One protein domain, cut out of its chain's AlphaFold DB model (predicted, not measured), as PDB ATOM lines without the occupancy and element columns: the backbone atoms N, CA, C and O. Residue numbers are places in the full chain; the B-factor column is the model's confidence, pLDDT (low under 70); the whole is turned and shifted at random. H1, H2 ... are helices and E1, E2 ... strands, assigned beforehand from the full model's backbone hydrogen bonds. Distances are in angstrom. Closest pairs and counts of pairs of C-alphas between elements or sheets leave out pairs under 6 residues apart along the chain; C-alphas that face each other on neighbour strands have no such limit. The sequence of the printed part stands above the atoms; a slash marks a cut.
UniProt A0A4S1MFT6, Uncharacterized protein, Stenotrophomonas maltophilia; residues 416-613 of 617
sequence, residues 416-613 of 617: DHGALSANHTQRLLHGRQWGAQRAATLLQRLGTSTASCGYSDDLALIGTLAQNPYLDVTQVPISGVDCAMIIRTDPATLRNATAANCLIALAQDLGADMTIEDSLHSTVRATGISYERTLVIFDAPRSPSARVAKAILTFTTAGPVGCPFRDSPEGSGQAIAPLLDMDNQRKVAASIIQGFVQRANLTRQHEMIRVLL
ATOM      1  N   ASP A 416     -18.011  33.063  26.488       80.19
ATOM      2  CA  ASP A 416     -17.207  33.307  25.291       80.19
ATOM      3  C   ASP A 416     -16.006  34.179  25.683       80.19
ATOM      4  O   ASP A 416     -16.169  35.266  26.236       80.19
ATOM      5  N   HIS A 417     -14.783  33.707  25.419       78.75
ATOM      6  CA  HIS A 417     -13.540  34.455  25.675       78.75
ATOM      7  C   HIS A 417     -13.403  35.047  27.098       78.75
ATOM      8  O   HIS A 417     -12.852  36.131  27.272       78.75
ATOM      9  N   GLY A 418     -13.886  34.337  28.124       76.62
ATOM     10  CA  GLY A 418     -13.779  34.769  29.525       76.62
ATOM     11  C   GLY A 418     -14.905  35.689  30.012       76.62
ATOM     12  O   GLY A 418     -14.889  36.092  31.172       76.62
ATOM     13  N   ALA A 419     -15.896  35.990  29.170       81.38
ATOM     14  CA  ALA A 419     -17.091  36.754  29.522       81.38
ATOM     15  C   ALA A 419     -18.362  35.933  29.267       81.38
ATOM     16  O   ALA A 419     -18.325  34.941  28.544       81.38
ATOM     17  N   LEU A 420     -19.496  36.337  29.847       87.12
ATOM     18  CA  LEU A 420     -20.791  35.737  29.511       87.12
ATOM     19  C   LEU A 420     -21.073  35.874  28.010       87.12
ATOM     20  O   LEU A 420     -20.879  36.948  27.434       87.12
ATOM     21  N   SER A 421     -21.579  34.808  27.389       89.38
ATOM     22  CA  SER A 421     -21.918  34.838  25.967       89.38
ATOM     23  C   SER A 421     -23.012  35.863  25.674       89.38
ATOM     24  O   SER A 421     -23.892  36.123  26.502       89.38
ATOM     25  N   ALA A 422     -22.999  36.427  24.462       89.50
ATOM     26  CA  ALA A 422     -23.954  37.466  24.062       89.50
ATOM     27  C   ALA A 422     -25.416  37.022  24.254       89.50
ATOM     28  O   ALA A 422     -26.244  37.798  24.731       89.50
ATOM     29  N   ASN A 423     -25.712  35.750  23.966       88.50
ATOM     30  CA  ASN A 423     -27.036  35.158  24.163       88.50
ATOM     31  C   ASN A 423     -27.460  35.162  25.641       88.50
ATOM     32  O   ASN A 423     -28.602  35.503  25.950       88.50
ATOM     33  N   HIS A 424     -26.558  34.811  26.564       89.25
ATOM     34  CA  HIS A 424     -26.851  34.839  28.001       89.25
ATOM     35  C   HIS A 424     -27.028  36.266  28.508       89.25
ATOM     36  O   HIS A 424     -27.994  36.545  29.219       89.25
ATOM     37  N   THR A 425     -26.155  37.184  28.093       91.06
ATOM     38  CA  THR A 425     -26.252  38.602  28.451       91.06
ATOM     39  C   THR A 425     -27.581  39.201  27.989       91.06
ATOM     40  O   THR A 425     -28.283  39.821  28.786       91.06
ATOM     41  N   GLN A 426     -27.996  38.959  26.741       91.94
ATOM     42  CA  GLN A 426     -29.294  39.414  26.233       91.94
ATOM     43  C   GLN A 426     -30.472  38.804  27.004       91.94
ATOM     44  O   GLN A 426     -31.407  39.527  27.355       91.94
ATOM     45  N   ARG A 427     -30.416  37.500  27.319       92.19
ATOM     46  CA  ARG A 427     -31.449  36.824  28.121       92.19
ATOM     47  C   ARG A 427     -31.602  37.469  29.498       92.19
ATOM     48  O   ARG A 427     -32.723  37.760  29.905       92.19
ATOM     49  N   LEU A 428     -30.489  37.737  30.181       92.81
ATOM     50  CA  LEU A 428     -30.474  38.370  31.502       92.81
ATOM     51  C   LEU A 428     -30.959  39.822  31.441       92.81
ATOM     52  O   LEU A 428     -31.752  40.228  32.280       92.81
ATOM     53  N   LEU A 429     -30.570  40.603  30.429       92.44
ATOM     54  CA  LEU A 429     -31.064  41.977  30.264       92.44
ATOM     55  C   LEU A 429     -32.585  42.023  30.041       92.44
ATOM     56  O   LEU A 429     -33.271  42.839  30.660       92.44
ATOM     57  N   HIS A 430     -33.124  41.122  29.215       92.94
ATOM     58  CA  HIS A 430     -34.572  40.978  29.042       92.94
ATOM     59  C   HIS A 430     -35.251  40.518  30.345       92.94
ATOM     60  O   HIS A 430     -36.278  41.066  30.750       92.94
ATOM     61  N   GLY A 431     -34.648  39.555  31.049       92.62
ATOM     62  CA  GLY A 431     -35.101  39.092  32.359       92.62
ATOM     63  C   GLY A 431     -35.139  40.204  33.411       92.62
ATOM     64  O   GLY A 431     -36.125  40.322  34.137       92.62
ATOM     65  N   ARG A 432     -34.126  41.078  33.457       92.50
ATOM     66  CA  ARG A 432     -34.084  42.254  34.340       92.50
ATOM     67  C   ARG A 432     -35.241  43.208  34.071       92.50
ATOM     68  O   ARG A 432     -35.893  43.629  35.020       92.50
ATOM     69  N   GLN A 433     -35.546  43.506  32.806       90.94
ATOM     70  CA  GLN A 433     -36.695  44.349  32.445       90.94
ATOM     71  C   GLN A 433     -38.017  43.721  32.908       90.94
ATOM     72  O   GLN A 433     -38.818  44.371  33.583       90.94
ATOM     73  N   TRP A 434     -38.205  42.434  32.609       91.06
ATOM     74  CA  TRP A 434     -39.370  41.647  33.021       91.06
ATOM     75  C   TRP A 434     -39.533  41.586  34.552       91.06
ATOM     76  O   TRP A 434     -40.651  41.680  35.070       91.06
ATOM     77  N   GLY A 435     -38.422  41.440  35.280       89.50
ATOM     78  CA  GLY A 435     -38.389  41.341  36.738       89.50
ATOM     79  C   GLY A 435     -38.597  42.685  37.427       89.50
ATOM     80  O   GLY A 435     -39.360  42.757  38.385       89.50
ATOM     81  N   ALA A 436     -38.002  43.762  36.906       89.19
ATOM     82  CA  ALA A 436     -38.170  45.113  37.434       89.19
ATOM     83  C   ALA A 436     -39.632  45.580  37.355       89.19
ATOM     84  O   ALA A 436     -40.145  46.155  38.315       89.19
ATOM     85  N   GLN A 437     -40.327  45.274  36.252       88.62
ATOM     86  CA  GLN A 437     -41.763  45.545  36.110       88.62
ATOM     87  C   GLN A 437     -42.579  44.844  37.203       88.62
ATOM     88  O   GLN A 437     -43.370  45.482  37.891       88.62
ATOM     89  N   ARG A 438     -42.333  43.549  37.436       88.94
ATOM     90  CA  ARG A 438     -43.039  42.775  38.473       88.94
ATOM     91  C   ARG A 438     -42.682  43.208  39.884       88.94
ATOM     92  O   ARG A 438     -43.561  43.257  40.736       88.94
ATOM     93  N   ALA A 439     -41.423  43.551  40.140       89.31
ATOM     94  CA  ALA A 439     -41.012  44.114  41.419       89.31
ATOM     95  C   ALA A 439     -41.759  45.427  41.701       89.31
ATOM     96  O   ALA A 439     -42.255  45.612  42.810       89.31
ATOM     97  N   ALA A 440     -41.917  46.298  40.699       88.88
ATOM     98  CA  ALA A 440     -42.705  47.521  40.830       88.88
ATOM     99  C   ALA A 440     -44.193  47.228  41.106       88.88
ATOM    100  O   ALA A 440     -44.742  47.782  42.061       88.88
ATOM    101  N   THR A 441     -44.824  46.313  40.353       89.06
ATOM    102  CA  THR A 441     -46.214  45.880  40.604       89.06
ATOM    103  C   THR A 441     -46.382  45.323  42.020       89.06
ATOM    104  O   THR A 441     -47.324  45.688  42.727       89.06
ATOM    105  N   LEU A 442     -45.460  44.455  42.455       89.56
ATOM    106  CA  LEU A 442     -45.453  43.866  43.795       89.56
ATOM    107  C   LEU A 442     -45.405  44.944  44.869       89.56
ATOM    108  O   LEU A 442     -46.260  44.964  45.747       89.56
ATOM    109  N   LEU A 443     -44.426  45.844  44.793       88.50
ATOM    110  CA  LEU A 443     -44.239  46.910  45.773       88.50
ATOM    111  C   LEU A 443     -45.488  47.790  45.870       88.50
ATOM    112  O   LEU A 443     -46.025  47.971  46.964       88.50
ATOM    113  N   GLN A 444     -46.017  48.230  44.724       88.62
ATOM    114  CA  GLN A 444     -47.226  49.047  44.667       88.62
ATOM    115  C   GLN A 444     -48.413  48.360  45.356       88.62
ATOM    116  O   GLN A 444     -49.106  48.982  46.162       88.62
ATOM    117  N   ARG A 445     -48.647  47.074  45.069       88.00
ATOM    118  CA  ARG A 445     -49.781  46.316  45.626       88.00
ATOM    119  C   ARG A 445     -49.582  45.900  47.081       88.00
ATOM    120  O   ARG A 445     -50.563  45.745  47.799       88.00
ATOM    121  N   LEU A 446     -48.337  45.764  47.529       86.38
ATOM    122  CA  LEU A 446     -47.991  45.556  48.936       86.38
ATOM    123  C   LEU A 446     -48.050  46.855  49.761       86.38
ATOM    124  O   LEU A 446     -47.851  46.811  50.974       86.38
ATOM    125  N   GLY A 447     -48.371  47.991  49.129       80.31
ATOM    126  CA  GLY A 447     -48.589  49.272  49.798       80.31
ATOM    127  C   GLY A 447     -47.317  50.089  50.016       80.31
ATOM    128  O   GLY A 447     -47.297  50.946  50.896       80.31
ATOM    129  N   THR A 448     -46.262  49.847  49.233       77.38
ATOM    130  CA  THR A 448     -45.002  50.595  49.314       77.38
ATOM    131  C   THR A 448     -44.570  51.123  47.944       77.38
ATOM    132  O   THR A 448     -44.613  50.427  46.935       77.38
ATOM    133  N   SER A 449     -44.157  52.387  47.880       62.59
ATOM    134  CA  SER A 449     -43.722  53.030  46.631       62.59
ATOM    135  C   SER A 449     -42.224  53.332  46.594       62.59
ATOM    136  O   SER A 449     -41.713  53.753  45.560       62.59
ATOM    137  N   THR A 450     -41.502  53.137  47.703       56.72
ATOM    138  CA  THR A 450     -40.084  53.500  47.836       56.72
ATOM    139  C   THR A 450     -39.265  52.311  48.312       56.72
ATOM    140  O   THR A 450     -38.980  52.170  49.500       56.72
ATOM    141  N   ALA A 451     -38.850  51.470  47.370       67.44
ATOM    142  CA  ALA A 451     -37.823  50.471  47.613       67.44
ATOM    143  C   ALA A 451     -36.681  50.677  46.621       67.44
ATOM    144  O   ALA A 451     -36.874  50.683  45.408       67.44
ATOM    145  N   SER A 452     -35.470  50.846  47.143       86.75
ATOM    146  CA  SER A 452     -34.274  50.694  46.322       86.75
ATOM    147  C   SER A 452     -34.067  49.211  46.037       86.75
ATOM    148  O   SER A 452     -34.241  48.387  46.945       86.75
ATOM    149  N   CYS A 453     -33.621  48.881  44.831       90.94
ATOM    150  CA  CYS A 453     -33.260  47.522  44.454       90.94
ATOM    151  C   CYS A 453     -31.816  47.455  43.947       90.94
ATOM    152  O   CYS A 453     -31.288  48.444  43.444       90.94
ATOM    153  N   GLY A 454     -31.191  46.293  44.104       94.38
ATOM    154  CA  GLY A 454     -29.910  45.950  43.499       94.38
ATOM    155  C   GLY A 454     -30.005  44.586  42.821       94.38
ATOM    156  O   GLY A 454     -30.579  43.657  43.392       94.38
ATOM    157  N   TYR A 455     -29.469  44.456  41.611       95.81
ATOM    158  CA  TYR A 455     -29.431  43.184  40.892       95.81
ATOM    159  C   TYR A 455     -28.421  42.223  41.522       95.81
ATOM    160  O   TYR A 455     -27.348  42.624  41.979       95.81
ATOM    161  N   SER A 456     -28.774  40.945  41.517       96.31
ATOM    162  CA  SER A 456     -28.008  39.843  42.107       96.31
ATOM    163  C   SER A 456     -27.940  38.604  41.206       96.31
ATOM    164  O   SER A 456     -27.451  37.562  41.650       96.31
ATOM    165  N   ASP A 457     -28.416  38.704  39.960       95.19
ATOM    166  CA  ASP A 457     -28.362  37.641  38.945       95.19
ATOM    167  C   ASP A 457     -26.933  37.317  38.473       95.19
ATOM    168  O   ASP A 457     -25.952  37.890  38.951       95.19
ATOM    169  N   ASP A 458     -26.810  36.379  37.530       93.44
ATOM    170  CA  ASP A 458     -25.521  35.906  37.015       93.44
ATOM    171  C   ASP A 458     -24.678  37.029  36.396       93.44
ATOM    172  O   ASP A 458     -23.466  37.053  36.596       93.44
ATOM    173  N   LEU A 459     -25.299  38.000  35.715       92.00
ATOM    174  CA  LEU A 459     -24.581  39.136  35.134       92.00
ATOM    175  C   LEU A 459     -24.016  40.041  36.238       92.00
ATOM    176  O   LEU A 459     -22.879  40.499  36.147       92.00
ATOM    177  N   ALA A 460     -24.787  40.273  37.304       92.44
ATOM    178  CA  ALA A 460     -24.336  41.047  38.459       92.44
ATOM    179  C   ALA A 460     -23.209  40.337  39.226       92.44
ATOM    180  O   ALA A 460     -22.213  40.968  39.587       92.44
ATOM    181  N   LEU A 461     -23.346  39.027  39.452       92.75
ATOM    182  CA  LEU A 461     -22.343  38.224  40.142       92.75
ATOM    183  C   LEU A 461     -21.038  38.166  39.353       92.75
ATOM    184  O   LEU A 461     -19.991  38.504  39.895       92.75
ATOM    185  N   ILE A 462     -21.093  37.761  38.084       90.69
ATOM    186  CA  ILE A 462     -19.897  37.581  37.254       90.69
ATOM    187  C   ILE A 462     -19.171  38.913  37.078       90.69
ATOM    188  O   ILE A 462     -17.961  38.959  37.275       90.69
ATOM    189  N   GLY A 463     -19.899  40.006  36.827       89.19
ATOM    190  CA  GLY A 463     -19.304  41.344  36.767       89.19
ATOM    191  C   GLY A 463     -18.635  41.767  38.080       89.19
ATOM    192  O   GLY A 463     -17.587  42.407  38.058       89.19
ATOM    193  N   THR A 464     -19.195  41.376  39.230       89.75
ATOM    194  CA  THR A 464     -18.594  41.646  40.547       89.75
ATOM    195  C   THR A 464     -17.337  40.806  40.777       89.75
ATOM    196  O   THR A 464     -16.318  41.331  41.220       89.75
ATOM    197  N   LEU A 465     -17.379  39.510  40.457       89.00
ATOM    198  CA  LEU A 465     -16.247  38.598  40.636       89.00
ATOM    199  C   LEU A 465     -15.090  38.906  39.680       89.00
ATOM    200  O   LEU A 465     -13.936  38.801  40.083       89.00
ATOM    201  N   ALA A 466     -15.387  39.356  38.456       88.06
ATOM    202  CA  ALA A 466     -14.393  39.730  37.450       88.06
ATOM    203  C   ALA A 466     -13.513  40.920  37.872       88.06
ATOM    204  O   ALA A 466     -12.438  41.119  37.311       88.06
ATOM    205  N   GLN A 467     -13.925  41.697  38.881       85.69
ATOM    206  CA  GLN A 467     -13.077  42.740  39.467       85.69
ATOM    207  C   GLN A 467     -11.875  42.171  40.231       85.69
ATOM    208  O   GLN A 467     -10.919  42.900  40.496       85.69
ATOM    209  N   ASN A 468     -11.917  40.893  40.615       84.25
ATOM    210  CA  ASN A 468     -10.815  40.226  41.285       84.25
ATOM    211  C   ASN A 468      -9.962  39.461  40.253       84.25
ATOM    212  O   ASN A 468     -10.410  38.435  39.740       84.25
ATOM    213  N   PRO A 469      -8.717  39.898  39.976       82.44
ATOM    214  CA  PRO A 469      -7.877  39.308  38.931       82.44
ATOM    215  C   PRO A 469      -7.407  37.879  39.242       82.44
ATOM    216  O   PRO A 469      -6.839  37.222  38.372       82.44
ATOM    217  N   TYR A 470      -7.615  37.391  40.469       83.56
ATOM    218  CA  TYR A 470      -7.245  36.035  40.878       83.56
ATOM    219  C   TYR A 470      -8.370  35.013  40.680       83.56
ATOM    220  O   TYR A 470      -8.170  33.833  40.967       83.56
ATOM    221  N   LEU A 471      -9.550  35.444  40.223       83.69
ATOM    222  CA  LEU A 471     -10.696  34.567  40.012       83.69
ATOM    223  C   LEU A 471     -10.886  34.260  38.532       83.69
ATOM    224  O   LEU A 471     -11.105  35.152  37.716       83.69
ATOM    225  N   ASP A 472     -10.886  32.972  38.204       85.75
ATOM    226  CA  ASP A 472     -11.387  32.501  36.919       85.75
ATOM    227  C   ASP A 472     -12.920  32.451  36.964       85.75
ATOM    228  O   ASP A 472     -13.527  31.479  37.424       85.75
ATOM    229  N   VAL A 473     -13.557  33.526  36.496       86.81
ATOM    230  CA  VAL A 473     -15.022  33.644  36.468       86.81
ATOM    231  C   VAL A 473     -15.694  32.608  35.569       86.81
ATOM    232  O   VAL A 473     -16.878  32.342  35.759       86.81
ATOM    233  N   THR A 474     -14.964  31.973  34.646       86.19
ATOM    234  CA  THR A 474     -15.520  30.919  33.780       86.19
ATOM    235  C   THR A 474     -15.829  29.629  34.542       86.19
ATOM    236  O   THR A 474     -16.611  28.805  34.071       86.19
ATOM    237  N   GLN A 475     -15.280  29.474  35.752       84.69
ATOM    238  CA  GLN A 475     -15.619  28.376  36.659       84.69
ATOM    239  C   GLN A 475     -16.958  28.592  37.380       84.69
ATOM    240  O   GLN A 475     -17.478  27.659  37.992       84.69
ATOM    241  N   VAL A 476     -17.518  29.809  37.341       87.62
ATOM    242  CA  VAL A 476     -18.797  30.130  37.985       87.62
ATOM    243  C   VAL A 476     -19.928  29.604  37.101       87.62
ATOM    244  O   VAL A 476     -20.121  30.113  35.996       87.62
ATOM    245  N   PRO A 477     -20.711  28.603  37.541       89.25
ATOM    246  CA  PRO A 477     -21.780  28.067  36.709       89.25
ATOM    247  C   PRO A 477     -22.896  29.098  36.543       89.25
ATOM    248  O   PRO A 477     -23.185  29.857  37.465       89.25
ATOM    249  N   ILE A 478     -23.572  29.093  35.396       91.50
ATOM    250  CA  ILE A 478     -24.738  29.951  35.156       91.50
ATOM    251  C   ILE A 478     -25.958  29.326  35.832       91.50
ATOM    252  O   ILE A 478     -26.289  28.163  35.592       91.50
ATOM    253  N   SER A 479     -26.652  30.091  36.672       93.25
ATOM    254  CA  SER A 479     -27.786  29.611  37.470       93.25
ATOM    255  C   SER A 479     -28.970  29.150  36.618       93.25
ATOM    256  O   SER A 479     -29.744  28.293  37.034       93.25
ATOM    257  N   GLY A 480     -29.124  29.723  35.421       90.69
ATOM    258  CA  GLY A 480     -30.299  29.508  34.577       90.69
ATOM    259  C   GLY A 480     -31.509  30.359  34.979       90.69
ATOM    260  O   GLY A 480     -32.556  30.222  34.360       90.69
ATOM    261  N   VAL A 481     -31.377  31.219  35.993       94.88
ATOM    262  CA  VAL A 481     -32.404  32.181  36.415       94.88
ATOM    263  C   VAL A 481     -32.276  33.443  35.561       94.88
ATOM    264  O   VAL A 481     -31.167  33.890  35.274       94.88
ATOM    265  N   ASP A 482     -33.396  34.018  35.125       94.25
ATOM    266  CA  ASP A 482     -33.382  35.162  34.202       94.25
ATOM    267  C   ASP A 482     -33.232  36.506  34.918       94.25
ATOM    268  O   ASP A 482     -32.746  37.471  34.332       94.25
ATOM    269  N   CYS A 483     -33.663  36.585  36.175       95.12
ATOM    270  CA  CYS A 483     -33.557  37.793  36.981       95.12
ATOM    271  C   CYS A 483     -33.414  37.458  38.462       95.12
ATOM    272  O   CYS A 483     -34.140  36.626  38.999       95.12
ATOM    273  N   ALA A 484     -32.520  38.151  39.152       97.44
ATOM    274  CA  ALA A 484     -32.458  38.104  40.596       97.44
ATOM    275  C   ALA A 484     -32.194  39.500  41.150       97.44
ATOM    276  O   ALA A 484     -31.390  40.260  40.602       97.44
ATOM    277  N   MET A 485     -32.929  39.854  42.202       96.25
ATOM    278  CA  MET A 485     -32.905  41.192  42.783       96.25
ATOM    279  C   MET A 485     -33.009  41.143  44.300       96.25
ATOM    280  O   MET A 485     -33.682  40.283  44.874       96.25
ATOM    281  N   ILE A 486     -32.397  42.131  44.940       96.94
ATOM    282  CA  ILE A 486     -32.482  42.375  46.376       96.94
ATOM    283  C   ILE A 486     -33.113  43.741  46.581       96.94
ATOM    284  O   ILE A 486     -32.704  44.727  45.973       96.94
ATOM    285  N   ILE A 487     -34.154  43.784  47.402       95.00
ATOM    286  CA  ILE A 487     -35.081  44.898  47.534       95.00
ATOM    287  C   ILE A 487     -35.087  45.316  49.001       95.00
ATOM    288  O   ILE A 487     -35.542  44.571  49.871       95.00
ATOM    289  N   ARG A 488     -34.576  46.516  49.288       93.62
ATOM    290  CA  ARG A 488     -34.629  47.074  50.645       93.62
ATOM    291  C   ARG A 488     -36.039  47.564  50.931       93.62
ATOM    292  O   ARG A 488     -36.599  48.319  50.139       93.62
ATOM    293  N   THR A 489     -36.599  47.141  52.053       92.62
ATOM    294  CA  THR A 489     -37.983  47.430  52.419       92.62
ATOM    295  C   THR A 489     -38.146  47.593  53.927       92.62
ATOM    296  O   THR A 489     -37.235  47.300  54.702       92.62
ATOM    297  N   ASP A 490     -39.300  48.088  54.358       90.88
ATOM    298  CA  ASP A 490     -39.635  48.197  55.771       90.88
ATOM    299  C   ASP A 490     -40.160  46.852  56.334       90.88
ATOM    300  O   ASP A 490     -40.639  45.989  55.588       90.88
ATOM    301  N   PRO A 491     -40.119  46.646  57.664       91.19
ATOM    302  CA  PRO A 491     -40.577  45.399  58.275       91.19
ATOM    303  C   PRO A 491     -42.052  45.049  58.024       91.19
ATOM    304  O   PRO A 491     -42.401  43.870  58.080       91.19
ATOM    305  N   ALA A 492     -42.935  46.028  57.797       90.75
ATOM    306  CA  ALA A 492     -44.346  45.750  57.535       90.75
ATOM    307  C   ALA A 492     -44.535  45.194  56.122       90.75
ATOM    308  O   ALA A 492     -45.181  44.157  55.963       90.75
ATOM    309  N   THR A 493     -43.887  45.804  55.126       91.31
ATOM    310  CA  THR A 493     -43.861  45.271  53.760       91.31
ATOM    311  C   THR A 493     -43.251  43.870  53.722       91.31
ATOM    312  O   THR A 493     -43.844  42.973  53.124       91.31
ATOM    313  N   LEU A 494     -42.120  43.638  54.406       92.62
ATOM    314  CA  LEU A 494     -41.499  42.307  54.467       92.62
ATOM    315  C   LEU A 494     -42.494  41.245  54.958       92.62
ATOM    316  O   LEU A 494     -42.632  40.188  54.339       92.62
ATOM    317  N   ARG A 495     -43.209  41.527  56.057       91.19
ATOM    318  CA  ARG A 495     -44.218  40.612  56.617       91.19
ATOM    319  C   ARG A 495     -45.332  40.314  55.616       91.19
ATOM    320  O   ARG A 495     -45.729  39.154  55.508       91.19
ATOM    321  N   ASN A 496     -45.768  41.322  54.863       91.62
ATOM    322  CA  ASN A 496     -46.833  41.204  53.868       91.62
ATOM    323  C   ASN A 496     -46.396  40.502  52.574       91.62
ATOM    324  O   ASN A 496     -47.256  39.978  51.874       91.62
ATOM    325  N   ALA A 497     -45.102  40.447  52.256       92.62
ATOM    326  CA  ALA A 497     -44.577  39.871  51.013       92.62
ATOM    327  C   ALA A 497     -44.542  38.324  50.998       92.62
ATOM    328  O   ALA A 497     -43.545  37.738  50.593       92.62
ATOM    329  N   THR A 498     -45.576  37.644  51.503       94.12
ATOM    330  CA  THR A 498     -45.677  36.167  51.474       94.12
ATOM    331  C   THR A 498     -45.897  35.659  50.049       94.12
ATOM    332  O   THR A 498     -46.447  36.395  49.228       94.12
ATOM    333  N   ALA A 499     -45.565  34.395  49.750       93.19
ATOM    334  CA  ALA A 499     -45.833  33.820  48.427       93.19
ATOM    335  C   ALA A 499     -47.298  33.992  47.991       93.19
ATOM    336  O   ALA A 499     -47.554  34.413  46.866       93.19
ATOM    337  N   ALA A 500     -48.258  33.759  48.893       93.06
ATOM    338  CA  ALA A 500     -49.685  33.927  48.616       93.06
ATOM    339  C   ALA A 500     -50.054  35.377  48.256       93.06
ATOM    340  O   ALA A 500     -50.729  35.620  47.255       93.06
ATOM    341  N   ASN A 501     -49.574  36.355  49.030       93.75
ATOM    342  CA  ASN A 501     -49.854  37.765  48.760       93.75
ATOM    343  C   ASN A 501     -49.163  38.236  47.478       93.75
ATOM    344  O   ASN A 501     -49.757  38.976  46.696       93.75
ATOM    345  N   CYS A 502     -47.932  37.785  47.232       93.12
ATOM    346  CA  CYS A 502     -47.198  38.072  46.004       93.12
ATOM    347  C   CYS A 502     -47.877  37.457  44.774       93.12
ATOM    348  O   CYS A 502     -47.933  38.104  43.731       93.12
ATOM    349  N   LEU A 503     -48.438  36.251  44.897       92.06
ATOM    350  CA  LEU A 503     -49.189  35.597  43.829       92.06
ATOM    351  C   LEU A 503     -50.455  36.393  43.486       92.06
ATOM    352  O   LEU A 503     -50.690  36.685  42.319       92.06
ATOM    353  N   ILE A 504     -51.223  36.825  44.493       91.19
ATOM    354  CA  ILE A 504     -52.398  37.695  44.303       91.19
ATOM    355  C   ILE A 504     -51.984  39.029  43.670       91.19
ATOM    356  O   ILE A 504     -52.611  39.507  42.722       91.19
ATOM    357  N   ALA A 505     -50.901  39.627  44.167       89.06
ATOM    358  CA  ALA A 505     -50.380  40.877  43.644       89.06
ATOM    359  C   ALA A 505     -49.948  40.746  42.177       89.06
ATOM    360  O   ALA A 505     -50.162  41.670  41.405       89.06
ATOM    361  N   LEU A 506     -49.422  39.605  41.752       88.88
ATOM    362  CA  LEU A 506     -48.991  39.409  40.372       88.88
ATOM    363  C   LEU A 506     -49.987  38.626  39.509       88.88
ATOM    364  O   LEU A 506     -49.669  38.329  38.367       88.88
ATOM    365  N   ALA A 507     -51.200  38.336  39.986       84.75
ATOM    366  CA  ALA A 507     -52.142  37.445  39.298       84.75
ATOM    367  C   ALA A 507     -52.500  37.868  37.857       84.75
ATOM    368  O   ALA A 507     -52.855  37.027  37.044       84.75
ATOM    369  N   GLN A 508     -52.417  39.165  37.539       79.06
ATOM    370  CA  GLN A 508     -52.653  39.689  36.186       79.06
ATOM    371  C   GLN A 508     -51.397  39.659  35.296       79.06
ATOM    372  O   GLN A 508     -51.522  39.641  34.075       79.06
ATOM    373  N   ASP A 509     -50.208  39.649  35.905       77.25
ATOM    374  CA  ASP A 509     -48.906  39.681  35.225       77.25
ATOM    375  C   ASP A 509     -48.289  38.278  35.082       77.25
ATOM    376  O   ASP A 509     -47.376  38.061  34.275       77.25
ATOM    377  N   LEU A 510     -48.725  37.333  35.914       77.00
ATOM    378  CA  LEU A 510     -48.329  35.933  35.871       77.00
ATOM    379  C   LEU A 510     -49.230  35.185  34.896       77.00
ATOM    380  O   LEU A 510     -50.450  35.329  34.916       77.00
ATOM    381  N   GLY A 511     -48.614  34.365  34.046       74.31
ATOM    382  CA  GLY A 511     -49.366  33.385  33.270       74.31
ATOM    383  C   GLY A 511     -50.024  32.360  34.195       74.31
ATOM    384  O   GLY A 511     -49.586  32.178  35.333       74.31
ATOM    385  N   ALA A 512     -51.038  31.655  33.687       73.38
ATOM    386  CA  ALA A 512     -51.725  30.586  34.422       73.38
ATOM    387  C   ALA A 512     -50.766  29.498  34.949       73.38
ATOM    388  O   ALA A 512     -51.072  28.829  35.930       73.38
ATOM    389  N   ASP A 513     -49.593  29.376  34.327       83.81
ATOM    390  CA  ASP A 513     -48.594  28.355  34.619       83.81
ATOM    391  C   ASP A 513     -47.503  28.806  35.606       83.81
ATOM    392  O   ASP A 513     -46.557  28.060  35.860       83.81
ATOM    393  N   MET A 514     -47.577  30.020  36.163       88.44
ATOM    394  CA  MET A 514     -46.558  30.510  37.096       88.44
ATOM    395  C   MET A 514     -46.946  30.294  38.560       88.44
ATOM    396  O   MET A 514     -48.083  30.520  38.969       88.44
ATOM    397  N   THR A 515     -45.966  29.916  39.381       91.44
ATOM    398  CA  THR A 515     -46.136  29.734  40.833       91.44
ATOM    399  C   THR A 515     -45.061  30.490  41.607       91.44
ATOM    400  O   THR A 515     -44.030  30.867  41.050       91.44
ATOM    401  N   ILE A 516     -45.304  30.751  42.893       93.19
ATOM    402  CA  ILE A 516     -44.351  31.431  43.776       93.19
ATOM    403  C   ILE A 516     -44.174  30.599  45.040       93.19
ATOM    404  O   ILE A 516     -45.159  30.176  45.642       93.19
ATOM    405  N   GLU A 517     -42.928  30.427  45.467       93.44
ATOM    406  CA  GLU A 517     -42.599  29.940  46.807       93.44
ATOM    407  C   GLU A 517     -41.706  30.936  47.538       93.44
ATOM    408  O   GLU A 517     -40.942  31.668  46.907       93.44
ATOM    409  N   ASP A 518     -41.782  30.955  48.871       93.69
ATOM    410  CA  ASP A 518     -40.990  31.856  49.701       93.69
ATOM    411  C   ASP A 518     -40.369  31.179  50.920       93.69
ATOM    412  O   ASP A 518     -40.892  30.204  51.460       93.69
ATOM    413  N   SER A 519     -39.244  31.723  51.372       91.44
ATOM    414  CA  SER A 519     -38.628  31.371  52.647       91.44
ATOM    415  C   SER A 519     -38.229  32.630  53.406       91.44
ATOM    416  O   SER A 519     -37.635  33.551  52.834       91.44
ATOM    417  N   LEU A 520     -38.575  32.668  54.694       89.81
ATOM    418  CA  LEU A 520     -38.155  33.707  55.628       89.81
ATOM    419  C   LEU A 520     -36.821  33.300  56.256       89.81
ATOM    420  O   LEU A 520     -36.661  32.157  56.675       89.81
ATOM    421  N   HIS A 521     -35.891  34.243  56.350       88.81
ATOM    422  CA  HIS A 521     -34.576  34.023  56.937       88.81
ATOM    423  C   HIS A 521     -34.010  35.299  57.562       88.81
ATOM    424  O   HIS A 521     -34.673  36.339  57.610       88.81
ATOM    425  N   SER A 522     -32.800  35.196  58.103       87.00
ATOM    426  CA  SER A 522     -32.074  36.319  58.684       87.00
ATOM    427  C   SER A 522     -30.611  36.301  58.270       87.00
ATOM    428  O   SER A 522     -29.996  35.235  58.209       87.00
ATOM    429  N   THR A 523     -30.036  37.487  58.109       86.19
ATOM    430  CA  THR A 523     -28.637  37.688  57.741       86.19
ATOM    431  C   THR A 523     -27.925  38.446  58.850       86.19
ATOM    432  O   THR A 523     -28.352  39.525  59.270       86.19
ATOM    433  N   VAL A 524     -26.810  37.890  59.321       82.00
ATOM    434  CA  VAL A 524     -25.943  38.552  60.299       82.00
ATOM    435  C   VAL A 524     -25.016  39.519  59.574       82.00
ATOM    436  O   VAL A 524     -24.357  39.158  58.599       82.00
ATOM    437  N   ARG A 525     -24.970  40.766  60.047       85.88
ATOM    438  CA  ARG A 525     -24.167  41.846  59.466       85.88
ATOM    439  C   ARG A 525     -23.402  42.576  60.560       85.88
ATOM    440  O   ARG A 525     -23.746  42.501  61.737       85.88
ATOM    441  N   ALA A 526     -22.431  43.392  60.154       84.38
ATOM    442  CA  ALA A 526     -21.733  44.302  61.065       84.38
ATOM    443  C   ALA A 526     -22.695  45.275  61.779       84.38
ATOM    444  O   ALA A 526     -22.448  45.685  62.907       84.38
ATOM    445  N   THR A 527     -23.816  45.621  61.139       85.75
ATOM    446  CA  THR A 527     -24.865  46.491  61.694       85.75
ATOM    447  C   THR A 527     -25.864  45.761  62.602       85.75
ATOM    448  O   THR A 527     -26.857  46.360  63.006       85.75
ATOM    449  N   GLY A 528     -25.656  44.472  62.879       86.25
ATOM    450  CA  GLY A 528     -26.616  43.597  63.551       86.25
ATOM    451  C   GLY A 528     -27.358  42.672  62.583       86.25
ATOM    452  O   GLY A 528     -26.959  42.490  61.433       86.25
ATOM    453  N   ILE A 529     -28.434  42.057  63.069       86.19
ATOM    454  CA  ILE A 529     -29.236  41.088  62.313       86.19
ATOM    455  C   ILE A 529     -30.295  41.828  61.493       86.19
ATOM    456  O   ILE A 529     -31.020  42.671  62.025       86.19
ATOM    457  N   SER A 530     -30.410  41.494  60.211       90.88
ATOM    458  CA  SER A 530     -31.553  41.868  59.374       90.88
ATOM    459  C   SER A 530     -32.439  40.664  59.093       90.88
ATOM    460  O   SER A 530     -32.006  39.518  59.204       90.88
ATOM    461  N   TYR A 531     -33.689  40.941  58.731       92.06
ATOM    462  CA  TYR A 531     -34.658  39.926  58.346       92.06
ATOM    463  C   TYR A 531     -34.896  39.995  56.848       92.06
ATOM    464  O   TYR A 531     -35.000  41.084  56.268       92.06
ATOM    465  N   GLU A 532     -35.012  38.828  56.232       94.25
ATOM    466  CA  GLU A 532     -35.203  38.687  54.805       94.25
ATOM    467  C   GLU A 532     -36.304  37.693  54.462       94.25
ATOM    468  O   GLU A 532     -36.596  36.756  55.199       94.25
ATOM    469  N   ARG A 533     -36.888  37.880  53.280       94.94
ATOM    470  CA  ARG A 533     -37.754  36.899  52.640       94.94
ATOM    471  C   ARG A 533     -37.321  36.747  51.198       94.94
ATOM    472  O   ARG A 533     -37.358  37.715  50.437       94.94
ATOM    473  N   THR A 534     -36.921  35.538  50.831       96.62
ATOM    474  CA  THR A 534     -36.564  35.186  49.457       96.62
ATOM    475  C   THR A 534     -37.738  34.480  48.802       96.62
ATOM    476  O   THR A 534     -38.222  33.478  49.318       96.62
ATOM    477  N   LEU A 535     -38.179  35.015  47.668       96.50
ATOM    478  CA  LEU A 535     -39.227  34.493  46.802       96.50
ATOM    479  C   LEU A 535     -38.592  33.928  45.537       96.50
ATOM    480  O   LEU A 535     -37.731  34.578  44.939       96.50
ATOM    481  N   VAL A 536     -39.062  32.769  45.096       96.25
ATOM    482  CA  VAL A 536     -38.720  32.192  43.796       96.25
ATOM    483  C   VAL A 536     -39.986  32.124  42.954       96.25
ATOM    484  O   VAL A 536     -40.976  31.520  43.362       96.25
ATOM    485  N   ILE A 537     -39.951  32.773  41.791       95.06
ATOM    486  CA  ILE A 537     -41.029  32.746  40.802       95.06
ATOM    487  C   ILE A 537     -40.698  31.660  39.789       95.06
ATOM    488  O   ILE A 537     -39.660  31.718  39.122       95.06
ATOM    489  N   PHE A 538     -41.589  30.687  39.672       94.50
ATOM    490  CA  PHE A 538     -41.465  29.544  38.786       94.50
ATOM    491  C   PHE A 538     -42.381  29.671  37.576       94.50
ATOM    492  O   PHE A 538     -43.477  30.214  37.680       94.50
ATOM    493  N   ASP A 539     -41.942  29.098  36.463       91.00
ATOM    494  CA  ASP A 539     -42.749  28.813  35.280       91.00
ATOM    495  C   ASP A 539     -42.949  27.295  35.161       91.00
ATOM    496  O   ASP A 539     -42.002  26.531  35.383       91.00
ATOM    497  N   ALA A 540     -44.173  26.858  34.858       84.44
ATOM    498  CA  ALA A 540     -44.579  25.451  34.830       84.44
ATOM    499  C   ALA A 540     -45.482  25.099  33.622       84.44
ATOM    500  O   ALA A 540     -46.508  24.438  33.792       84.44
ATOM    501  N   PRO A 541     -45.127  25.475  32.377       66.88
ATOM    502  CA  PRO A 541     -46.057  25.563  31.239       66.88
ATOM    503  C   PRO A 541     -46.569  24.220  30.686       66.88
ATOM    504  O   PRO A 541     -47.225  24.181  29.648       66.88
ATOM    505  N   ARG A 542     -46.207  23.087  31.302       71.06
ATOM    506  CA  ARG A 542     -46.535  21.732  30.807       71.06
ATOM    507  C   ARG A 542     -46.854  20.717  31.900       71.06
ATOM    508  O   ARG A 542     -47.573  19.763  31.639       71.06
ATOM    509  N   SER A 543     -46.299  20.892  33.094       78.81
ATOM    510  CA  SER A 543     -46.542  20.033  34.253       78.81
ATOM    511  C   SER A 543     -46.332  20.889  35.504       78.81
ATOM    512  O   SER A 543     -45.255  21.479  35.629       78.81
ATOM    513  N   PRO A 544     -47.300  20.954  36.440       82.62
ATOM    514  CA  PRO A 544     -47.157  21.715  37.685       82.62
ATOM    515  C   PRO A 544     -45.955  21.288  38.533       82.62
ATOM    516  O   PRO A 544     -45.519  22.043  39.395       82.62
ATOM    517  N   SER A 545     -45.424  20.083  38.296       86.00
ATOM    518  CA  SER A 545     -44.232  19.577  38.982       86.00
ATOM    519  C   SER A 545     -42.943  19.969  38.255       86.00
ATOM    520  O   SER A 545     -41.945  20.252  38.906       86.00
ATOM    521  N   ALA A 546     -42.964  20.081  36.921       90.62
ATOM    522  CA  ALA A 546     -41.820  20.455  36.085       90.62
ATOM    523  C   ALA A 546     -41.554  21.973  36.090       90.62
ATOM    524  O   ALA A 546     -41.650  22.650  35.063       90.62
ATOM    525  N   ARG A 547     -41.237  22.517  37.265       92.50
ATOM    526  CA  ARG A 547     -41.094  23.959  37.492       92.50
ATOM    527  C   ARG A 547     -39.668  24.437  37.253       92.50
ATOM    528  O   ARG A 547     -38.716  23.849  37.763       92.50
ATOM    529  N   VAL A 548     -39.519  25.550  36.537       93.31
ATOM    530  CA  VAL A 548     -38.228  26.218  36.300       93.31
ATOM    531  C   VAL A 548     -38.243  27.592  36.957       93.31
ATOM    532  O   VAL A 548     -39.154  28.384  36.721       93.31
ATOM    533  N   ALA A 549     -37.237  27.898  37.774       95.19
ATOM    534  CA  ALA A 549     -37.113  29.205  38.409       95.19
ATOM    535  C   ALA A 549     -36.774  30.275  37.362       95.19
ATOM    536  O   ALA A 549     -35.737  30.203  36.702       95.19
ATOM    537  N   LYS A 550     -37.645  31.276  37.225       93.88
ATOM    538  CA  LYS A 550     -37.478  32.418  36.314       93.88
ATOM    539  C   LYS A 550     -36.877  33.619  37.014       93.88
ATOM    540  O   LYS A 550     -36.027  34.292  36.435       93.88
ATOM    541  N   ALA A 551     -37.298  33.875  38.252       95.88
ATOM    542  CA  ALA A 551     -36.762  34.977  39.029       95.88
ATOM    543  C   ALA A 551     -36.633  34.677  40.518       95.88
ATOM    544  O   ALA A 551     -37.414  33.908  41.075       95.88
ATOM    545  N   ILE A 552     -35.665  35.337  41.154       97.81
ATOM    546  CA  ILE A 552     -35.443  35.292  42.599       97.81
ATOM    547  C   ILE A 552     -35.486  36.717  43.152       97.81
ATOM    548  O   ILE A 552     -34.646  37.552  42.825       97.81
ATOM    549  N   LEU A 553     -36.447  37.006  44.020       96.81
ATOM    550  CA  LEU A 553     -36.575  38.314  44.662       96.81
ATOM    551  C   LEU A 553     -36.294  38.162  46.150       96.81
ATOM    552  O   LEU A 553     -36.802  37.246  46.784       96.81
ATOM    553  N   THR A 554     -35.479  39.028  46.738       97.19
ATOM    554  CA  THR A 554     -35.248  39.019  48.189       97.19
ATOM    555  C   THR A 554     -35.569  40.367  48.787       97.19
ATOM    556  O   THR A 554     -34.913  41.356  48.485       97.19
ATOM    557  N   PHE A 555     -36.578  40.398  49.648       95.75
ATOM    558  CA  PHE A 555     -36.913  41.561  50.455       95.75
ATOM    559  C   PHE A 555     -36.044  41.549  51.710       95.75
ATOM    560  O   PHE A 555     -35.966  40.517  52.368       95.75
ATOM    561  N   THR A 556     -35.404  42.667  52.046       95.12
ATOM    562  CA  THR A 556     -34.560  42.794  53.246       95.12
ATOM    563  C   THR A 556     -34.905  44.046  54.043       95.12
ATOM    564  O   THR A 556     -35.147  45.108  53.466       95.12
ATOM    565  N   THR A 557     -34.888  43.937  55.374       94.31
ATOM    566  CA  THR A 557     -34.989  45.093  56.283       94.31
ATOM    567  C   THR A 557     -33.655  45.801  56.503       94.31
ATOM    568  O   THR A 557     -33.587  46.754  57.280       94.31
ATOM    569  N   ALA A 558     -32.569  45.333  55.881       93.94
ATOM    570  CA  ALA A 558     -31.273  45.981  55.994       93.94
ATOM    571  C   ALA A 558     -31.316  47.396  55.390       93.94
ATOM    572  O   ALA A 558     -31.736  47.608  54.251       93.94
ATOM    573  N   GLY A 559     -30.838  48.379  56.155       91.56
ATOM    574  CA  GLY A 559     -30.674  49.746  55.667       91.56
ATOM    575  C   GLY A 559     -29.544  49.876  54.631       91.56
ATOM    576  O   GLY A 559     -28.807  48.918  54.391       91.56
ATOM    577  N   PRO A 560     -29.342  51.076  54.053       91.81
ATOM    578  CA  PRO A 560     -28.280  51.332  53.073       91.81
ATOM    579  C   PRO A 560     -26.872  50.943  53.542       91.81
ATOM    580  O   PRO A 560     -26.048  50.561  52.725       91.81
ATOM    581  N   VAL A 561     -26.597  51.031  54.846       91.00
ATOM    582  CA  VAL A 561     -25.295  50.657  55.423       91.00
ATOM    583  C   VAL A 561     -25.145  49.137  55.530       91.00
ATOM    584  O   VAL A 561     -24.072  48.608  55.264       91.00
ATOM    585  N   GLY A 562     -26.218  48.427  55.902       89.19
ATOM    586  CA  GLY A 562     -26.200  46.970  56.061       89.19
ATOM    587  C   GLY A 562     -26.247  46.219  54.727       89.19
ATOM    588  O   GLY A 562     -25.635  45.164  54.600       89.19
ATOM    589  N   CYS A 563     -26.939  46.770  53.728       92.62
ATOM    590  CA  CYS A 563     -27.032  46.232  52.370       92.62
ATOM    591  C   CYS A 563     -26.710  47.340  51.341       92.62
ATOM    592  O   CYS A 563     -27.622  47.906  50.720       92.62
ATOM    593  N   PRO A 564     -25.422  47.704  51.186       93.31
ATOM    594  CA  PRO A 564     -25.003  48.814  50.338       93.31
ATOM    595  C   PRO A 564     -25.012  48.422  48.860       93.31
ATOM    596  O   PRO A 564     -24.102  47.748  48.378       93.31
ATOM    597  N   PHE A 565     -26.025  48.876  48.122       94.12
ATOM    598  CA  PHE A 565     -26.022  48.731  46.668       94.12
ATOM    599  C   PHE A 565     -24.940  49.607  46.043       94.12
ATOM    600  O   PHE A 565     -24.751  50.752  46.456       94.12
ATOM    601  N   ARG A 566     -24.236  49.053  45.060       88.88
ATOM    602  CA  ARG A 566     -23.148  49.724  44.340       88.88
ATOM    603  C   ARG A 566     -23.535  49.919  42.888       88.88
ATOM    604  O   ARG A 566     -24.310  49.130  42.360       88.88
ATOM    605  N   ASP A 567     -22.972  50.924  42.240       84.31
ATOM    606  CA  ASP A 567     -23.132  51.051  40.799       84.31
ATOM    607  C   ASP A 567     -22.452  49.886  40.079       84.31
ATOM    608  O   ASP A 567     -21.442  49.338  40.535       84.31
ATOM    609  N   SER A 568     -23.035  49.498  38.947       75.94
ATOM    610  CA  SER A 568     -22.452  48.508  38.053       75.94
ATOM    611  C   SER A 568     -20.999  48.878  37.715       75.94
ATOM    612  O   SER A 568     -20.735  50.043  37.409       75.94
ATOM    613  N   PRO A 569     -20.071  47.899  37.695       65.44
ATOM    614  CA  PRO A 569     -18.673  48.124  37.316       65.44
ATOM    615  C   PRO A 569     -18.514  48.808  35.951       65.44
ATOM    616  O   PRO A 569     -17.555  49.535  35.724       65.44
ATOM    617  N   GLU A 570     -19.474  48.579  35.054       65.19
ATOM    618  CA  GLU A 570     -19.496  49.102  33.686       65.19
ATOM    619  C   GLU A 570     -20.155  50.490  33.581       65.19
ATOM    620  O   GLU A 570     -20.306  51.023  32.486       65.19
ATOM    621  N   GLY A 571     -20.585  51.090  34.699       59.31
ATOM    622  CA  GLY A 571     -21.187  52.427  34.715       59.31
ATOM    623  C   GLY A 571     -22.590  52.504  34.098       59.31
ATOM    624  O   GLY A 571     -23.068  53.591  33.788       59.31
ATOM    625  N   SER A 572     -23.284  51.372  33.946       61.66
ATOM    626  CA  SER A 572     -24.609  51.274  33.305       61.66
ATOM    627  C   SER A 572     -25.774  51.913  34.088       61.66
ATOM    628  O   SER A 572     -26.929  51.787  33.684       61.66
ATOM    629  N   GLY A 573     -25.504  52.565  35.228       68.44
ATOM    630  CA  GLY A 573     -26.521  53.132  36.125       68.44
ATOM    631  C   GLY A 573     -27.378  52.086  36.851       68.44
ATOM    632  O   GLY A 573     -28.371  52.429  37.489       68.44
ATOM    633  N   GLN A 574     -27.024  50.802  36.747       81.38
ATOM    634  CA  GLN A 574     -27.721  49.716  37.424       81.38
ATOM    635  C   GLN A 574     -27.088  49.443  38.785       81.38
ATOM    636  O   GLN A 574     -25.891  49.177  38.877       81.38
ATOM    637  N   ALA A 575     -27.910  49.471  39.830       90.88
ATOM    638  CA  ALA A 575     -27.501  49.120  41.179       90.88
ATOM    639  C   ALA A 575     -27.289  47.602  41.308       90.88
ATOM    640  O   ALA A 575     -28.105  46.805  40.840       90.88
ATOM    641  N   ILE A 576     -26.210  47.201  41.969       94.56
ATOM    642  CA  ILE A 576     -25.767  45.823  42.180       94.56
ATOM    643  C   ILE A 576     -25.772  45.522  43.677       94.56
ATOM    644  O   ILE A 576     -25.352  46.348  44.493       94.56
ATOM    645  N   ALA A 577     -26.274  44.344  44.044       95.25
ATOM    646  CA  ALA A 577     -26.306  43.891  45.427       95.25
ATOM    647  C   ALA A 577     -24.904  43.512  45.956       95.25
ATOM    648  O   ALA A 577     -24.030  43.136  45.174       95.25
ATOM    649  N   PRO A 578     -24.659  43.568  47.278       93.31
ATOM    650  CA  PRO A 578     -23.408  43.080  47.858       93.31
ATOM    651  C   PRO A 578     -23.245  41.564  47.689       93.31
ATOM    652  O   PRO A 578     -24.232  40.827  47.686       93.31
ATOM    653  N   LEU A 579     -21.994  41.082  47.675       92.56
ATOM    654  CA  LEU A 579     -21.703  39.642  47.611       92.56
ATOM    655  C   LEU A 579     -22.321  38.850  48.773       92.56
ATOM    656  O   LEU A 579     -22.792  37.743  48.552       92.56
ATOM    657  N   LEU A 580     -22.377  39.419  49.983       92.19
ATOM    658  CA  LEU A 580     -23.022  38.783  51.142       92.19
ATOM    659  C   LEU A 580     -24.511  38.498  50.896       92.19
ATOM    660  O   LEU A 580     -25.039  37.461  51.293       92.19
ATOM    661  N   ASP A 581     -25.205  39.432  50.256       94.44
ATOM    662  CA  ASP A 581     -26.630  39.305  49.980       94.44
ATOM    663  C   ASP A 581     -26.881  38.389  48.775       94.44
ATOM    664  O   ASP A 581     -27.822  37.596  48.775       94.44
ATOM    665  N   MET A 582     -25.993  38.444  47.778       95.62
ATOM    666  CA  MET A 582     -25.946  37.492  46.670       95.62
ATOM    667  C   MET A 582     -25.770  36.048  47.164       95.62
ATOM    668  O   MET A 582     -26.480  35.168  46.673       95.62
ATOM    669  N   ASP A 583     -24.858  35.817  48.112       93.62
ATOM    670  CA  ASP A 583     -24.573  34.525  48.751       93.62
ATOM    671  C   ASP A 583     -25.807  33.966  49.467       93.62
ATOM    672  O   ASP A 583     -26.329  32.910  49.105       93.62
ATOM    673  N   ASN A 584     -26.361  34.731  50.415       91.69
ATOM    674  CA  ASN A 584     -27.531  34.298  51.174       91.69
ATOM    675  C   ASN A 584     -28.748  34.068  50.273       91.69
ATOM    676  O   ASN A 584     -29.450  33.070  50.445       91.69
ATOM    677  N   GLN A 585     -28.979  34.927  49.273       95.75
ATOM    678  CA  GLN A 585     -30.055  34.716  48.308       95.75
ATOM    679  C   GLN A 585     -29.890  33.393  47.547       95.75
ATOM    680  O   GLN A 585     -30.878  32.688  47.360       95.75
ATOM    681  N   ARG A 586     -28.670  33.030  47.128       95.44
ATOM    682  CA  ARG A 586     -28.395  31.753  46.443       95.44
ATOM    683  C   ARG A 586     -28.627  30.567  47.359       95.44
ATOM    684  O   ARG A 586     -29.308  29.633  46.948       95.44
ATOM    685  N   LYS A 587     -28.136  30.641  48.601       93.31
ATOM    686  CA  LYS A 587     -28.347  29.611  49.623       93.31
ATOM    687  C   LYS A 587     -29.833  29.300  49.810       93.31
ATOM    688  O   LYS A 587     -30.237  28.144  49.743       93.31
ATOM    689  N   VAL A 588     -30.643  30.344  49.996       94.00
ATOM    690  CA  VAL A 588     -32.088  30.211  50.243       94.00
ATOM    691  C   VAL A 588     -32.857  29.855  48.968       94.00
ATOM    692  O   VAL A 588     -33.797  29.071  49.007       94.00
ATOM    693  N   ALA A 589     -32.484  30.393  47.807       95.81
ATOM    694  CA  ALA A 589     -33.154  30.041  46.556       95.81
ATOM    695  C   ALA A 589     -32.893  28.582  46.164       95.81
ATOM    696  O   ALA A 589     -33.824  27.878  45.773       95.81
ATOM    697  N   ALA A 590     -31.657  28.100  46.323       94.88
ATOM    698  CA  ALA A 590     -31.305  26.708  46.066       94.88
ATOM    699  C   ALA A 590     -32.101  25.736  46.953       94.88
ATOM    700  O   ALA A 590     -32.450  24.654  46.492       94.88
ATOM    701  N   SER A 591     -32.454  26.130  48.183       91.50
ATOM    702  CA  SER A 591     -33.286  25.304  49.064       91.50
ATOM    703  C   SER A 591     -34.774  25.295  48.713       91.50
ATOM    704  O   SER A 591     -35.509  24.451  49.208       91.50
ATOM    705  N   ILE A 592     -35.240  26.250  47.903       92.44
ATOM    706  CA  ILE A 592     -36.626  26.312  47.414       92.44
ATOM    707  C   ILE A 592     -36.765  25.541  46.090       92.44
ATOM    708  O   ILE A 592     -37.809  24.965  45.799       92.44
ATOM    709  N   ILE A 593     -35.717  25.530  45.265       93.31
ATOM    710  CA  ILE A 593     -35.755  24.968  43.913       93.31
ATOM    711  C   ILE A 593     -35.552  23.447  43.942       93.31
ATOM    712  O   ILE A 593     -34.490  22.951  44.305       93.31
ATOM    713  N   GLN A 594     -36.552  22.703  43.467       91.00
ATOM    714  CA  GLN A 594     -36.502  21.238  43.343       91.00
ATOM    715  C   GLN A 594     -35.671  20.756  42.139       91.00
ATOM    716  O   GLN A 594     -35.008  19.719  42.213       91.00
ATOM    717  N   GLY A 595     -35.677  21.520  41.041       94.06
ATOM    718  CA  GLY A 595     -34.963  21.188  39.811       94.06
ATOM    719  C   GLY A 595     -33.453  21.077  40.022       94.06
ATOM    720  O   GLY A 595     -32.793  22.051  40.396       94.06
ATOM    721  N   PHE A 596     -32.890  19.903  39.722       95.06
ATOM    722  CA  PHE A 596     -31.512  19.546  40.058       95.06
ATOM    723  C   PHE A 596     -30.482  20.551  39.534       95.06
ATOM    724  O   PHE A 596     -29.585  20.946  40.271       95.06
ATOM    725  N   VAL A 597     -30.602  20.971  38.270       95.50
ATOM    726  CA  VAL A 597     -29.575  21.791  37.603       95.50
ATOM    727  C   VAL A 597     -29.492  23.195  38.197       95.50
ATOM    728  O   VAL A 597     -28.405  23.628  38.572       95.50
ATOM    729  N   GLN A 598     -30.624  23.894  38.332       95.44
ATOM    730  CA  GLN A 598     -30.638  25.243  38.909       95.44
ATOM    731  C   GLN A 598     -30.216  25.210  40.380       95.44
ATOM    732  O   GLN A 598     -29.412  26.042  40.799       95.44
ATOM    733  N   ARG A 599     -30.677  24.206  41.142       95.00
ATOM    734  CA  ARG A 599     -30.235  23.979  42.522       95.00
ATOM    735  C   ARG A 599     -28.720  23.780  42.598       95.00
ATOM    736  O   ARG A 599     -28.058  24.506  43.326       95.00
ATOM    737  N   ALA A 600     -28.160  22.856  41.816       93.38
ATOM    738  CA  ALA A 600     -26.727  22.559  41.815       93.38
ATOM    739  C   ALA A 600     -25.870  23.772  41.416       93.38
ATOM    740  O   ALA A 600     -24.831  24.022  42.028       93.38
ATOM    741  N   ASN A 601     -26.311  24.551  40.423       94.88
ATOM    742  CA  ASN A 601     -25.586  25.740  39.986       94.88
ATOM    743  C   ASN A 601     -25.622  26.846  41.048       94.88
ATOM    744  O   ASN A 601     -24.577  27.416  41.353       94.88
ATOM    745  N   LEU A 602     -26.774  27.104  41.675       95.88
ATOM    746  CA  LEU A 602     -26.879  28.065  42.778       95.88
ATOM    747  C   LEU A 602     -26.072  27.623  44.009       95.88
ATOM    748  O   LEU A 602     -25.385  28.454  44.600       95.88
ATOM    749  N   THR A 603     -26.086  26.330  44.359       93.19
ATOM    750  CA  THR A 603     -25.250  25.778  45.440       93.19
ATOM    751  C   THR A 603     -23.767  26.002  45.166       93.19
ATOM    752  O   THR A 603     -23.048  26.472  46.040       93.19
ATOM    753  N   ARG A 604     -23.298  25.744  43.942       90.69
ATOM    754  CA  ARG A 604     -21.898  26.001  43.571       90.69
ATOM    755  C   ARG A 604     -21.543  27.479  43.606       90.69
ATOM    756  O   ARG A 604     -20.472  27.826  44.089       90.69
ATOM    757  N   GLN A 605     -22.431  28.354  43.130       92.94
ATOM    758  CA  GLN A 605     -22.218  29.797  43.246       92.94
ATOM    759  C   GLN A 605     -22.098  30.226  44.717       92.94
ATOM    760  O   GLN A 605     -21.187  30.980  45.042       92.94
ATOM    761  N   HIS A 606     -22.967  29.720  45.598       92.88
ATOM    762  CA  HIS A 606     -22.885  29.917  47.053       92.88
ATOM    763  C   HIS A 606     -21.533  29.451  47.612       92.88
ATOM    764  O   HIS A 606     -20.804  30.224  48.226       92.88
ATOM    765  N   GLU A 607     -21.127  28.214  47.326       87.69
ATOM    766  CA  GLU A 607     -19.837  27.678  47.777       87.69
ATOM    767  C   GLU A 607     -18.646  28.523  47.302       87.69
ATOM    768  O   GLU A 607     -17.724  28.776  48.079       87.69
ATOM    769  N   MET A 608     -18.674  29.000  46.055       86.88
ATOM    770  CA  MET A 608     -17.627  29.856  45.497       86.88
ATOM    771  C   MET A 608     -17.590  31.235  46.160       86.88
ATOM    772  O   MET A 608     -16.507  31.695  46.516       86.88
ATOM    773  N   ILE A 609     -18.741  31.890  46.357       88.88
ATOM    774  CA  ILE A 609     -18.799  33.207  47.014       88.88
ATOM    775  C   ILE A 609     -18.310  33.095  48.457       88.88
ATOM    776  O   ILE A 609     -17.529  33.939  48.899       88.88
ATOM    777  N   ARG A 610     -18.689  32.034  49.176       82.62
ATOM    778  CA  ARG A 610     -18.217  31.809  50.545       82.62
ATOM    779  C   ARG A 610     -16.700  31.786  50.650       82.62
ATOM    780  O   ARG A 610     -16.176  32.401  51.567       82.62
ATOM    781  N   VAL A 611     -15.982  31.155  49.720       78.88
ATOM    782  CA  VAL A 611     -14.503  31.146  49.743       78.88
ATOM    783  C   VAL A 611     -13.909  32.565  49.675       78.88
ATOM    784  O   VAL A 611     -12.791  32.783  50.136       78.88
ATOM    785  N   LEU A 612     -14.655  33.538  49.147       76.94
ATOM    786  CA  LEU A 612     -14.231  34.934  49.004       76.94
ATOM    787  C   LEU A 612     -14.638  35.821  50.182       76.94
ATOM    788  O   LEU A 612     -14.029  36.869  50.397       76.94
ATOM    789  N   LEU A 613     -15.686  35.444  50.914       73.56
ATOM    790  CA  LEU A 613     -16.141  36.188  52.082       73.56
ATOM    791  C   LEU A 613     -15.275  35.833  53.302       73.56
ATOM    792  O   LEU A 613     -14.900  34.667  53.462       73.56
TER     793      LEU A 613
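AT A GLANCE: This is residues 416 to 613 of the 617 residues of an uncharacterized protein of Stenotrophomonas maltophilia (UniProt A0A4S1MFT6). A twisted sheet of five strands, with the long hairpin E3 and E4 at one side, curls round helix H5, and H6 folds back beside H5. The sheet's other face is covered by the long slanting helix H1 and the short H3 and H4, making three layers, helices on both faces of a sheet, with H2 and H5 opposite. The printed part has 198 residues, in order H1 E1 H2 E2 H3 H4 E3 E4 E5 H5 H6; its class is mixed, helices and strands, and its mixed sheet runs E1 E2 E5 E4 E3. It is compact, with a radius of gyration of the C-alphas of 15.8 A, and rounded, spanning 45 by 43 by 29 A.

HOW THE PARTS SIT: Start at E3, residues 514 to 525, and E4, 528 to 539, an antiparallel hairpin with N 519 and O 534 2.9 A apart. E5, 548 to 556, is antiparallel to E4, N 535 to O 553 being 2.8 A; E3 E4 E5 form a meander, each strand the antiparallel neighbour of the one before. E2, 483 to 488, is parallel to E5, with N 485 and O 552 at 2.9 A, and antiparallel to E1, 453 to 455, with N 454 and O 486 at 2.9 A. H1, 422 to 445, is on the sheet at a height of 6.7 A, slantwise at 34 degrees to E2 on the local plane; the closest C-alphas are those of Gly 431 and Cys 483, 5.0 A. On the same face are H3, 491 to 496, and H4, 499 to 506; E2, H3 H4 and E3 make a split strand-helix-strand unit, its two same-way strands not neighbours, with a right-handed crossover. Look to the opposite face for H5, 579 to 592: its closest C-alpha pair with E4 is Ala 589 and Val 536, 6.6 A. H6, 596 to 612, touches H5 in a helical hairpin, at a shallow tilt of 27 degrees, with the C-alphas of Ala 590 and Arg 599 4.6 A apart. H2, 458 to 465, only just touches H5, with 3 pairs of C-alphas within 8 A, the closest Leu 461 and Met 582, 7.5 A. Every O i to N i+4 pair is within hydrogen-bond range in H1 to H5, and 12 of 13 in H6.

IN THESE COORDINATES: Find C-alpha 422 at (-23.954, 37.466, 24.062); from there H1 runs 34.8 A to C-alpha 445. E3 spans 33.6 A, E4 35.8 A, E5 24.0 A and H5 20.0 A. H6 runs 24.8 A, ending at C-alpha 612, (-14.231, 34.934, 49.004).

THE WHOLE: The C-alphas farthest apart, of Tyr 470 and Gln 508, are 45.8 A apart. The printed part has no cut; the links H2 to E2 and E5 to H5 are long. Look for pLDDT under 70 at residues 449 to 451, 541 and 569 to 573.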